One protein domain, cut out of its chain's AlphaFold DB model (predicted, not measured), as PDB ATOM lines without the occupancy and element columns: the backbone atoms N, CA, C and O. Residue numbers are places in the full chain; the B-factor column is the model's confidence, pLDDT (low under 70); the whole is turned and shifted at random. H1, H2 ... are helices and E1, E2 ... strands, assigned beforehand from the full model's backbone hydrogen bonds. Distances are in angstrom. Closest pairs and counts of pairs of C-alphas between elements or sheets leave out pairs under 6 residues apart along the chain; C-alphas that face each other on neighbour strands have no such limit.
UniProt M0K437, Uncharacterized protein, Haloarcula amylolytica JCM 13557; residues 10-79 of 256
ATOM      1  N   ALA A  10     189.440 169.576  88.615       49.56
ATOM      2  CA  ALA A  10     189.818 169.231  89.986       49.56
ATOM      3  C   ALA A  10     191.184 169.767  90.395       49.56
ATOM      4  O   ALA A  10     191.262 170.436  91.414       49.56
ATOM      5  N   ASP A  11     192.215 169.606  89.558       50.34
ATOM      6  CA  ASP A  11     193.541 170.171  89.855       50.34
ATOM      7  C   ASP A  11     193.479 171.702  90.075       50.34
ATOM      8  O   ASP A  11     194.340 172.279  90.725       50.34
ATOM      9  N   ARG A  12     192.456 172.377  89.528       60.09
ATOM     10  CA  ARG A  12     192.243 173.827  89.674       60.09
ATOM     11  C   ARG A  12     191.313 174.209  90.818       60.09
ATOM     12  O   ARG A  12     191.366 175.356  91.248       60.09
ATOM     13  N   LEU A  13     190.445 173.303  91.264       62.41
ATOM     14  CA  LEU A  13     189.699 173.464  92.511       62.41
ATOM     15  C   LEU A  13     190.642 173.265  93.700       62.41
ATOM     16  O   LEU A  13     190.605 174.078  94.615       62.41
ATOM     17  N   ASP A  14     191.556 172.293  93.624       66.75
ATOM     18  CA  ASP A  14     192.604 172.071  94.626       66.75
ATOM     19  C   ASP A  14     193.514 173.300  94.782       66.75
ATOM     20  O   ASP A  14     193.821 173.710  95.898       66.75
ATOM     21  N   ASP A  15     193.863 173.968  93.675       71.81
ATOM     22  CA  ASP A  15     194.610 175.238  93.683       71.81
ATOM     23  C   ASP A  15     193.846 176.403  94.357       71.81
ATOM     24  O   ASP A  15     194.412 177.478  94.579       71.81
ATOM     25  N   ARG A  16     192.551 176.227  94.645       81.62
ATOM     26  CA  ARG A  16     191.674 177.206  95.306       81.62
ATOM     27  C   ARG A  16     191.323 176.806  96.739       81.62
ATOM     28  O   ARG A  16     190.533 177.515  97.360       81.62
ATOM     29  N   ILE A  17     191.888 175.713  97.249       89.06
ATOM     30  CA  ILE A  17     191.756 175.311  98.648       89.06
ATOM     31  C   ILE A  17     192.857 175.993  99.466       89.06
ATOM     32  O   ILE A  17     194.043 175.887  99.153       89.06
ATOM     33  N   GLU A  18     192.465 176.696 100.524       93.69
ATOM     34  CA  GLU A  18     193.368 177.422 101.416       93.69
ATOM     35  C   GLU A  18     193.141 176.997 102.872       93.69
ATOM     36  O   GLU A  18     192.017 177.047 103.367       93.69
ATOM     37  N   GLU A  19     194.212 176.614 103.573       94.31
ATOM     38  CA  GLU A  19     194.215 176.508 105.037       94.31
ATOM     39  C   GLU A  19     194.410 177.904 105.646       94.31
ATOM     40  O   GLU A  19     195.387 178.598 105.347       94.31
ATOM     41  N   LEU A  20     193.486 178.317 106.508       95.00
ATOM     42  CA  LEU A  20     193.449 179.639 107.123       95.00
ATOM     43  C   LEU A  20     194.098 179.631 108.517       95.00
ATOM     44  O   LEU A  20     194.230 178.595 109.168       95.00
ATOM     45  N   GLU A  21     194.509 180.811 108.997       93.69
ATOM     46  CA  GLU A  21     195.237 180.951 110.275       93.69
ATOM     47  C   GLU A  21     194.440 180.481 111.506       93.69
ATOM     48  O   GLU A  21     195.033 180.134 112.526       93.69
ATOM     49  N   ASP A  22     193.112 180.469 111.418       92.50
ATOM     50  CA  ASP A  22     192.183 180.040 112.467       92.50
ATOM     51  C   ASP A  22     191.784 178.556 112.366       92.50
ATOM     52  O   ASP A  22     190.916 178.096 113.107       92.50
ATOM     53  N   GLY A  23     192.439 177.797 111.481       94.81
ATOM     54  CA  GLY A  23     192.266 176.353 111.333       94.81
ATOM     55  C   GLY A  23     191.137 175.932 110.394       94.81
ATOM     56  O   GLY A  23     190.967 174.736 110.175       94.81
ATOM     57  N   PHE A  24     190.387 176.877 109.821       95.81
ATOM     58  CA  PHE A  24     189.435 176.561 108.759       95.81
ATOM     59  C   PHE A  24     190.152 176.252 107.445       95.81
ATOM     60  O   PHE A  24     191.168 176.859 107.110       95.81
ATOM     61  N   ILE A  25     189.567 175.352 106.664       94.94
ATOM     62  CA  ILE A  25     189.907 175.136 105.261       94.94
ATOM     63  C   ILE A  25     188.820 175.792 104.414       94.94
ATOM     64  O   ILE A  25     187.629 175.604 104.668       94.94
ATOM     65  N   ARG A  26     189.222 176.558 103.401       94.50
ATOM     66  CA  ARG A  26     188.312 177.305 102.535       94.50
ATOM     67  C   ARG A  26     188.470 176.945 101.072       94.50
ATOM     68  O   ARG A  26     189.587 176.879 100.574       94.50
ATOM     69  N   LEU A  27     187.345 176.815 100.376       91.38
ATOM     70  CA  LEU A  27     187.275 176.745  98.923       91.38
ATOM     71  C   LEU A  27     186.976 178.127  98.322       91.38
ATOM     72  O   LEU A  27     185.856 178.629  98.398       91.38
ATOM     73  N   GLY A  28     187.961 178.704  97.638       88.81
ATOM     74  CA  GLY A  28     187.842 180.008  96.992       88.81
ATOM     75  C   GLY A  28     188.096 181.187  97.928       88.81
ATOM     76  O   GLY A  28     188.731 181.055  98.969       88.81
ATOM     77  N   ASP A  29     187.636 182.364  97.508       88.25
ATOM     78  CA  ASP A  29     187.992 183.634  98.152       88.25
ATOM     79  C   ASP A  29     186.944 184.090  99.196       88.25
ATOM     80  O   ASP A  29     187.276 184.863 100.101       88.25
ATOM     81  N   ASP A  30     185.710 183.578  99.099       89.75
ATOM     82  CA  ASP A  30     184.559 183.977  99.915       89.75
ATOM     83  C   ASP A  30     184.178 182.916 100.962       89.75
ATOM     84  O   ASP A  30     184.103 181.716 100.680       89.75
ATOM     85  N   ASP A  31     183.867 183.389 102.168       94.00
ATOM     86  CA  ASP A  31     183.441 182.564 103.295       94.00
ATOM     87  C   ASP A  31     181.923 182.322 103.205       94.00
ATOM     88  O   ASP A  31     181.113 183.243 103.358       94.00
ATOM     89  N   THR A  32     181.514 181.076 102.952       95.50
ATOM     90  CA  THR A  32     180.100 180.667 102.927       95.50
ATOM     91  C   THR A  32     179.879 179.415 103.777       95.50
ATOM     92  O   THR A  32     180.838 178.692 104.056       95.50
ATOM     93  N   PRO A  33     178.624 179.104 104.168       95.94
ATOM     94  CA  PRO A  33     178.321 177.869 104.902       95.94
ATOM     95  C   PRO A  33     178.691 176.592 104.136       95.94
ATOM     96  O   PRO A  33     178.650 175.500 104.695       95.94
ATOM     97  N   PHE A  34     179.014 176.720 102.848       96.31
ATOM     98  CA  PHE A  34     179.251 175.623 101.922       96.31
ATOM     99  C   PHE A  34     180.698 175.520 101.449       96.31
ATOM    100  O   PHE A  34     181.080 174.481 100.910       96.31
ATOM    101  N   THR A  35     181.493 176.573 101.647       95.00
ATOM    102  CA  THR A  35     182.892 176.657 101.205       95.00
ATOM    103  C   THR A  35     183.889 176.618 102.357       95.00
ATOM    104  O   THR A  35     185.086 176.698 102.104       95.00
ATOM    105  N   LEU A  36     183.425 176.480 103.603       94.88
ATOM    106  CA  LEU A  36     184.266 176.314 104.788       94.88
ATOM    107  C   LEU A  36     184.141 174.906 105.373       94.88
ATOM    108  O   LEU A  36     183.061 174.316 105.393       94.88
ATOM    109  N   TRP A  37     185.268 174.389 105.851       90.69
ATOM    110  CA  TRP A  37     185.428 173.057 106.429       90.69
ATOM    111  C   TRP A  37     186.476 173.085 107.558       90.69
ATOM    112  O   TRP A  37     187.253 174.036 107.647       90.69
ATOM    113  N   GLU A  38     186.530 172.042 108.396       91.75
ATOM    114  CA  GLU A  38     187.352 171.966 109.616       91.75
ATOM    115  C   GLU A  38     187.058 173.157 110.555       91.75
ATOM    116  O   GLU A  38     185.961 173.711 110.569       91.75
ATOM    117  N   GLY A  39     188.033 173.530 111.372       89.56
ATOM    118  CA  GLY A  39     188.033 174.659 112.277       89.56
ATOM    119  C   GLY A  39     189.088 174.438 113.355       89.56
ATOM    120  O   GLY A  39     189.481 173.308 113.648       89.56
ATOM    121  N   GLY A  40     189.587 175.527 113.929       92.81
ATOM    122  CA  GLY A  40     190.508 175.479 115.060       92.81
ATOM    123  C   GLY A  40     189.804 175.591 116.410       92.81
ATOM    124  O   GLY A  40     188.606 175.346 116.551       92.81
ATOM    125  N   GLU A  41     190.555 176.055 117.412       94.81
ATOM    126  CA  GLU A  41     190.064 176.259 118.784       94.81
ATOM    127  C   GLU A  41     188.809 177.152 118.840       94.81
ATOM    128  O   GLU A  41     187.920 176.916 119.655       94.81
ATOM    129  N   SER A  42     188.688 178.138 117.943       93.50
ATOM    130  CA  SER A  42     187.509 179.013 117.885       93.50
ATOM    131  C   SER A  42     186.223 178.277 117.505       93.50
ATOM    132  O   SER A  42     185.161 178.656 117.991       93.50
ATOM    133  N   LEU A  43     186.297 177.220 116.686       96.19
ATOM    134  CA  LEU A  43     185.133 176.387 116.378       96.19
ATOM    135  C   LEU A  43     184.703 175.579 117.607       96.19
ATOM    136  O   LEU A  43     183.520 175.547 117.932       96.19
ATOM    137  N   GLU A  44     185.652 174.963 118.316       96.81
ATOM    138  CA  GLU A  44     185.361 174.193 119.534       96.81
ATOM    139  C   GLU A  44     184.712 175.072 120.621       96.81
ATOM    140  O   GLU A  44     183.768 174.657 121.307       96.81
ATOM    141  N   GLU A  45     185.193 176.310 120.764       97.44
ATOM    142  CA  GLU A  45     184.625 177.294 121.684       97.44
ATOM    143  C   GLU A  45     183.220 177.729 121.245       97.44
ATOM    144  O   GLU A  45     182.288 177.666 122.052       97.44
ATOM    145  N   ALA A  46     183.026 178.060 119.963       97.38
ATOM    146  CA  ALA A  46     181.719 178.429 119.422       97.38
ATOM    147  C   ALA A  46     180.675 177.309 119.591       97.38
ATOM    148  O   ALA A  46     179.563 177.563 120.056       97.38
ATOM    149  N   GLN A  47     181.045 176.052 119.316       97.62
ATOM    150  CA  GLN A  47     180.182 174.884 119.533       97.62
ATOM    151  C   GLN A  47     179.764 174.734 120.998       97.62
ATOM    152  O   GLN A  47     178.612 174.404 121.285       97.62
ATOM    153  N   THR A  48     180.682 174.989 121.933       97.75
ATOM    154  CA  THR A  48     180.385 174.936 123.370       97.75
ATOM    155  C   THR A  48     179.393 176.028 123.760       97.75
ATOM    156  O   THR A  48     178.396 175.745 124.426       97.75
ATOM    157  N   ILE A  49     179.627 177.264 123.310       97.50
ATOM    158  CA  ILE A  49     178.753 178.403 123.611       97.50
ATOM    159  C   ILE A  49     177.354 178.171 123.036       97.50
ATOM    160  O   ILE A  49     176.370 178.349 123.754       97.50
ATOM    161  N   HIS A  50     177.253 177.742 121.775       97.31
ATOM    162  CA  HIS A  50     175.971 177.435 121.134       97.31
ATOM    163  C   HIS A  50     175.242 176.291 121.840       97.31
ATOM    164  O   HIS A  50     174.061 176.410 122.164       97.31
ATOM    165  N   GLY A  51     175.960 175.213 122.168       96.69
ATOM    166  CA  GLY A  51     175.409 174.039 122.843       96.69
ATOM    167  C   GLY A  51     174.843 174.320 124.241       96.69
ATOM    168  O   GLY A  51     173.909 173.638 124.668       96.69
ATOM    169  N   ASP A  52     175.351 175.343 124.934       97.06
ATOM    170  CA  ASP A  52     174.854 175.782 126.244       97.06
ATOM    171  C   ASP A  52     173.573 176.643 126.159       97.06
ATOM    172  O   ASP A  52     172.917 176.901 127.179       97.06
ATOM    173  N   ARG A  53     173.180 177.088 124.956       95.56
ATOM    174  CA  ARG A  53     171.963 177.887 124.738       95.56
ATOM    175  C   ARG A  53     170.700 177.017 124.772       95.56
ATOM    176  O   ARG A  53     170.768 175.802 124.602       95.56
ATOM    177  N   PRO A  54     169.505 177.596 124.982       97.06
ATOM    178  CA  PRO A  54     168.256 176.847 124.876       97.06
ATOM    179  C   PRO A  54     168.065 176.227 123.484       97.06
ATOM    180  O   PRO A  54     168.246 176.902 122.479       97.06
ATOM    181  N   GLU A  55     167.580 174.985 123.419       96.12
ATOM    182  CA  GLU A  55     167.351 174.252 122.157       96.12
ATOM    183  C   GLU A  55     166.500 175.040 121.140       96.12
ATOM    184  O   GLU A  55     166.778 175.042 119.950       96.12
ATOM    185  N   ALA A  56     165.486 175.775 121.606       94.88
ATOM    186  CA  ALA A  56     164.633 176.593 120.738       94.88
ATOM    187  C   ALA A  56     165.320 177.859 120.187       94.88
ATOM    188  O   ALA A  56     164.766 178.514 119.307       94.88
ATOM    189  N   GLU A  57     166.444 178.274 120.770       94.12
ATOM    190  CA  GLU A  57     167.315 179.303 120.198       94.12
ATOM    191  C   GLU A  57     168.258 178.678 119.180       94.12
ATOM    192  O   GLU A  57     168.275 179.155 118.055       94.12
ATOM    193  N   GLN A  58     168.903 177.558 119.530       94.62
ATOM    194  CA  GLN A  58     169.774 176.821 118.609       94.62
ATOM    195  C   GLN A  58     169.063 176.504 117.289       94.62
ATOM    196  O   GLN A  58     169.523 176.886 116.220       94.62
ATOM    197  N   GLN A  59     167.861 175.923 117.379       93.44
ATOM    198  CA  GLN A  59     167.044 175.591 116.210       93.44
ATOM    199  C   GLN A  59     166.687 176.807 115.352       93.44
ATOM    200  O   GLN A  59     166.568 176.668 114.145       93.44
ATOM    201  N   ARG A  60     166.485 177.988 115.954       91.81
ATOM    202  CA  ARG A  60     166.154 179.195 115.182       91.81
ATOM    203  C   ARG A  60     167.340 179.706 114.385       91.81
ATOM    204  O   ARG A  60     167.133 180.199 113.281       91.81
ATOM    205  N   ASP A  61     168.527 179.641 114.966       91.44
ATOM    206  CA  ASP A  61     169.739 180.128 114.314       91.44
ATOM    207  C   ASP A  61     170.079 179.180 113.137       91.44
ATOM    208  O   ASP A  61     170.230 179.607 111.995       91.44
ATOM    209  N   GLU A  62     169.917 177.870 113.356       94.75
ATOM    210  CA  GLU A  62     170.103 176.788 112.376       94.75
ATOM    211  C   GLU A  62     169.052 176.712 111.240       94.75
ATOM    212  O   GLU A  62     169.030 175.748 110.467       94.75
ATOM    213  N   GLU A  63     168.144 177.684 111.106       91.88
ATOM    214  CA  GLU A  63     167.057 177.642 110.116       91.88
ATOM    215  C   GLU A  63     167.356 178.407 108.818       91.88
ATOM    216  O   GLU A  63     166.832 178.021 107.759       91.88
ATOM    217  N   SER A  64     168.148 179.486 108.876       87.56
ATOM    218  CA  SER A  64     168.150 180.521 107.829       87.56
ATOM    219  C   SER A  64     169.477 180.761 107.111       87.56
ATOM    220  O   SER A  64     169.418 181.361 106.031       87.56
ATOM    221  N   ASN A  65     170.613 180.285 107.636       94.38
ATOM    222  CA  ASN A  65     171.960 180.622 107.158       94.38
ATOM    223  C   ASN A  65     172.168 182.149 107.064       94.38
ATOM    224  O   ASN A  65     172.110 182.733 105.971       94.38
ATOM    225  N   GLU A  66     172.378 182.833 108.184       95.81
ATOM    226  CA  GLU A  66     172.746 184.250 108.205       95.81
ATOM    227  C   GLU A  66     174.158 184.495 107.616       95.81
ATOM    228  O   GLU A  66     174.871 183.560 107.233       95.81
ATOM    229  N   PRO A  67     174.563 185.760 107.375       95.31
ATOM    230  CA  PRO A  67     175.934 186.056 106.973       95.31
ATOM    231  C   PRO A  67     176.954 185.467 107.953       95.31
ATOM    232  O   PRO A  67     176.769 185.543 109.163       95.31
ATOM    233  N   LEU A  68     178.044 184.914 107.424       95.88
ATOM    234  CA  LEU A  68     179.063 184.285 108.253       95.88
ATOM    235  C   LEU A  68     180.038 185.292 108.857       95.88
ATOM    236  O   LEU A  68     180.441 186.254 108.197       95.88
ATOM    237  N   THR A  69     180.518 184.982 110.058       96.25
ATOM    238  CA  THR A  69     181.793 185.489 110.570       96.25
ATOM    239  C   THR A  69     182.598 184.359 111.209       96.25
ATOM    240  O   THR A  69     182.061 183.514 111.918       96.25
ATOM    241  N   ARG A  70     183.915 184.347 110.974       95.62
ATOM    242  CA  ARG A  70     184.869 183.485 111.701       95.62
ATOM    243  C   ARG A  70     185.418 184.155 112.963       95.62
ATOM    244  O   ARG A  70     186.182 183.558 113.717       95.62
ATOM    245  N   CYS A  71     185.049 185.411 113.207       96.25
ATOM    246  CA  CYS A  71     185.458 186.142 114.396       96.25
ATOM    247  C   CYS A  71     184.541 185.771 115.567       96.25
ATOM    248  O   CYS A  71     183.433 186.297 115.676       96.25
ATOM    249  N   LEU A  72     185.021 184.904 116.464       96.38
ATOM    250  CA  LEU A  72     184.248 184.412 117.612       96.38
ATOM    251  C   LEU A  72     183.601 185.549 118.419       96.38
ATOM    252  O   LEU A  72     182.408 185.508 118.699       96.38
ATOM    253  N   SER A  73     184.355 186.609 118.723       96.88
ATOM    254  CA  SER A  73     183.826 187.743 119.489       96.88
ATOM    255  C   SER A  73     182.745 188.532 118.747       96.88
ATOM    256  O   SER A  73     181.858 189.086 119.381       96.88
ATOM    257  N   GLU A  74     182.827 188.624 117.417       97.50
ATOM    258  CA  GLU A  74     181.799 189.307 116.620       97.50
ATOM    259  C   GLU A  74     180.513 188.478 116.577       97.50
ATOM    260  O   GLU A  74     179.423 189.019 116.758       97.50
ATOM    261  N   TRP A  75     180.652 187.164 116.398       97.56
ATOM    262  CA  TRP A  75     179.533 186.233 116.439       97.56
ATOM    263  C   TRP A  75     178.838 186.247 117.806       97.56
ATOM    264  O   TRP A  75     177.628 186.439 117.866       97.56
ATOM    265  N   GLU A  76     179.584 186.166 118.913       96.62
ATOM    266  CA  GLU A  76     179.021 186.236 120.270       96.62
ATOM    267  C   GLU A  76     178.219 187.518 120.540       96.62
ATOM    268  O   GLU A  76     177.232 187.498 121.280       96.62
ATOM    269  N   GLU A  77     178.628 188.642 119.949       96.81
ATOM    270  CA  GLU A  77     177.936 189.921 120.099       96.81
ATOM    271  C   GLU A  77     176.622 189.998 119.292       96.81
ATOM    272  O   GLU A  77     175.726 190.758 119.685       96.81
ATOM    273  N   ASP A  78     176.471 189.232 118.200       95.00
ATOM    274  CA  ASP A  78     175.307 189.299 117.294       95.00
ATOM    275  C   ASP A  78     174.862 187.940 116.702       95.00
ATOM    276  O   ASP A  78     174.509 187.861 115.525       95.00
ATOM    277  N   MET A  79     174.782 186.887 117.529       93.31
ATOM    278  CA  MET A  79     174.365 185.518 117.129       93.31
ATOM    279  C   MET A  79     172.990 185.432 116.443       93.31
ATOM    280  O   MET A  79     172.646 184.429 115.844       93.31
TER     281      MET A  79
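This is residues 10 to 79 of the 256 residues of an uncharacterized protein of Haloarcula amylolytica JCM 13557 (UniProt M0K437). A small three-strand sheet lies toward one end of an elongated model, with the short helix H1 beyond it, and H2, H3 and H4 make a loose, open loop with few contacts on the other side. H2 runs away from the sheet, residues 51 to 56 stick out at the far turn into H3, and the chain then folds back to H4 near H2. The printed part has 70 residues, with four named helices and three named strands in the order H1 E1 E2 E3 H2 H3 H4, a mixed class. The sheet, E1 - E2 - E3, is antiparallel throughout. The whole is only just loose, close to compact, with a radius of gyration of the C-alphas of 13.7 A and spans of 44 by 24 by 16 A.

Look first for E2, residues 24 to 27, 10.1 A long, starting with C-alpha 24 at (189.435, 176.561, 108.759). E1 is residues 17 to 19 and E3 residues 36 to 38. Before them, H1 spans residues 10 to 14. Find C-alpha 41 at (190.064, 176.259, 118.784); from there H2 runs 15.4 A to residue 51. H3 is residues 55 to 61, 10.1 A, and H4 residues 72 to 77, 8.7 A, ending at (177.936, 189.921, 120.099).

The strands form a meander, each the antiparallel neighbour of the one before. In the hairpin E1 and E2, at 164 degrees, N 18 and O 26 are 2.9 A apart, within hydrogen-bond range; in the hairpin E2 and E3, at 143 degrees, N 25 and O 37 are 2.8 A apart. H1, H2, H3 and H4 are not on the sheet. H2 and H4 are close but not clearly touching, the closest C-alphas being those of Ser 42 and Leu 72, 6.3 A; they run the same way at a shallow tilt of 33 degrees, only just short of steep. H2 and H3 are also close but not clearly touching, at His 50 and Gln 58, whose C-alphas are 6.7 A apart. H3 and H4 are apart. In H1, H2 and H4 every O i to N i+4 pair is within hydrogen-bond range; in H3, 2 of 3 are.

The C-alphas farthest apart, those of Asp 11 and Pro 54, are 43.7 A apart. The printed part has no cut and no long link. Confidence is under 70 at residues 10 to 14.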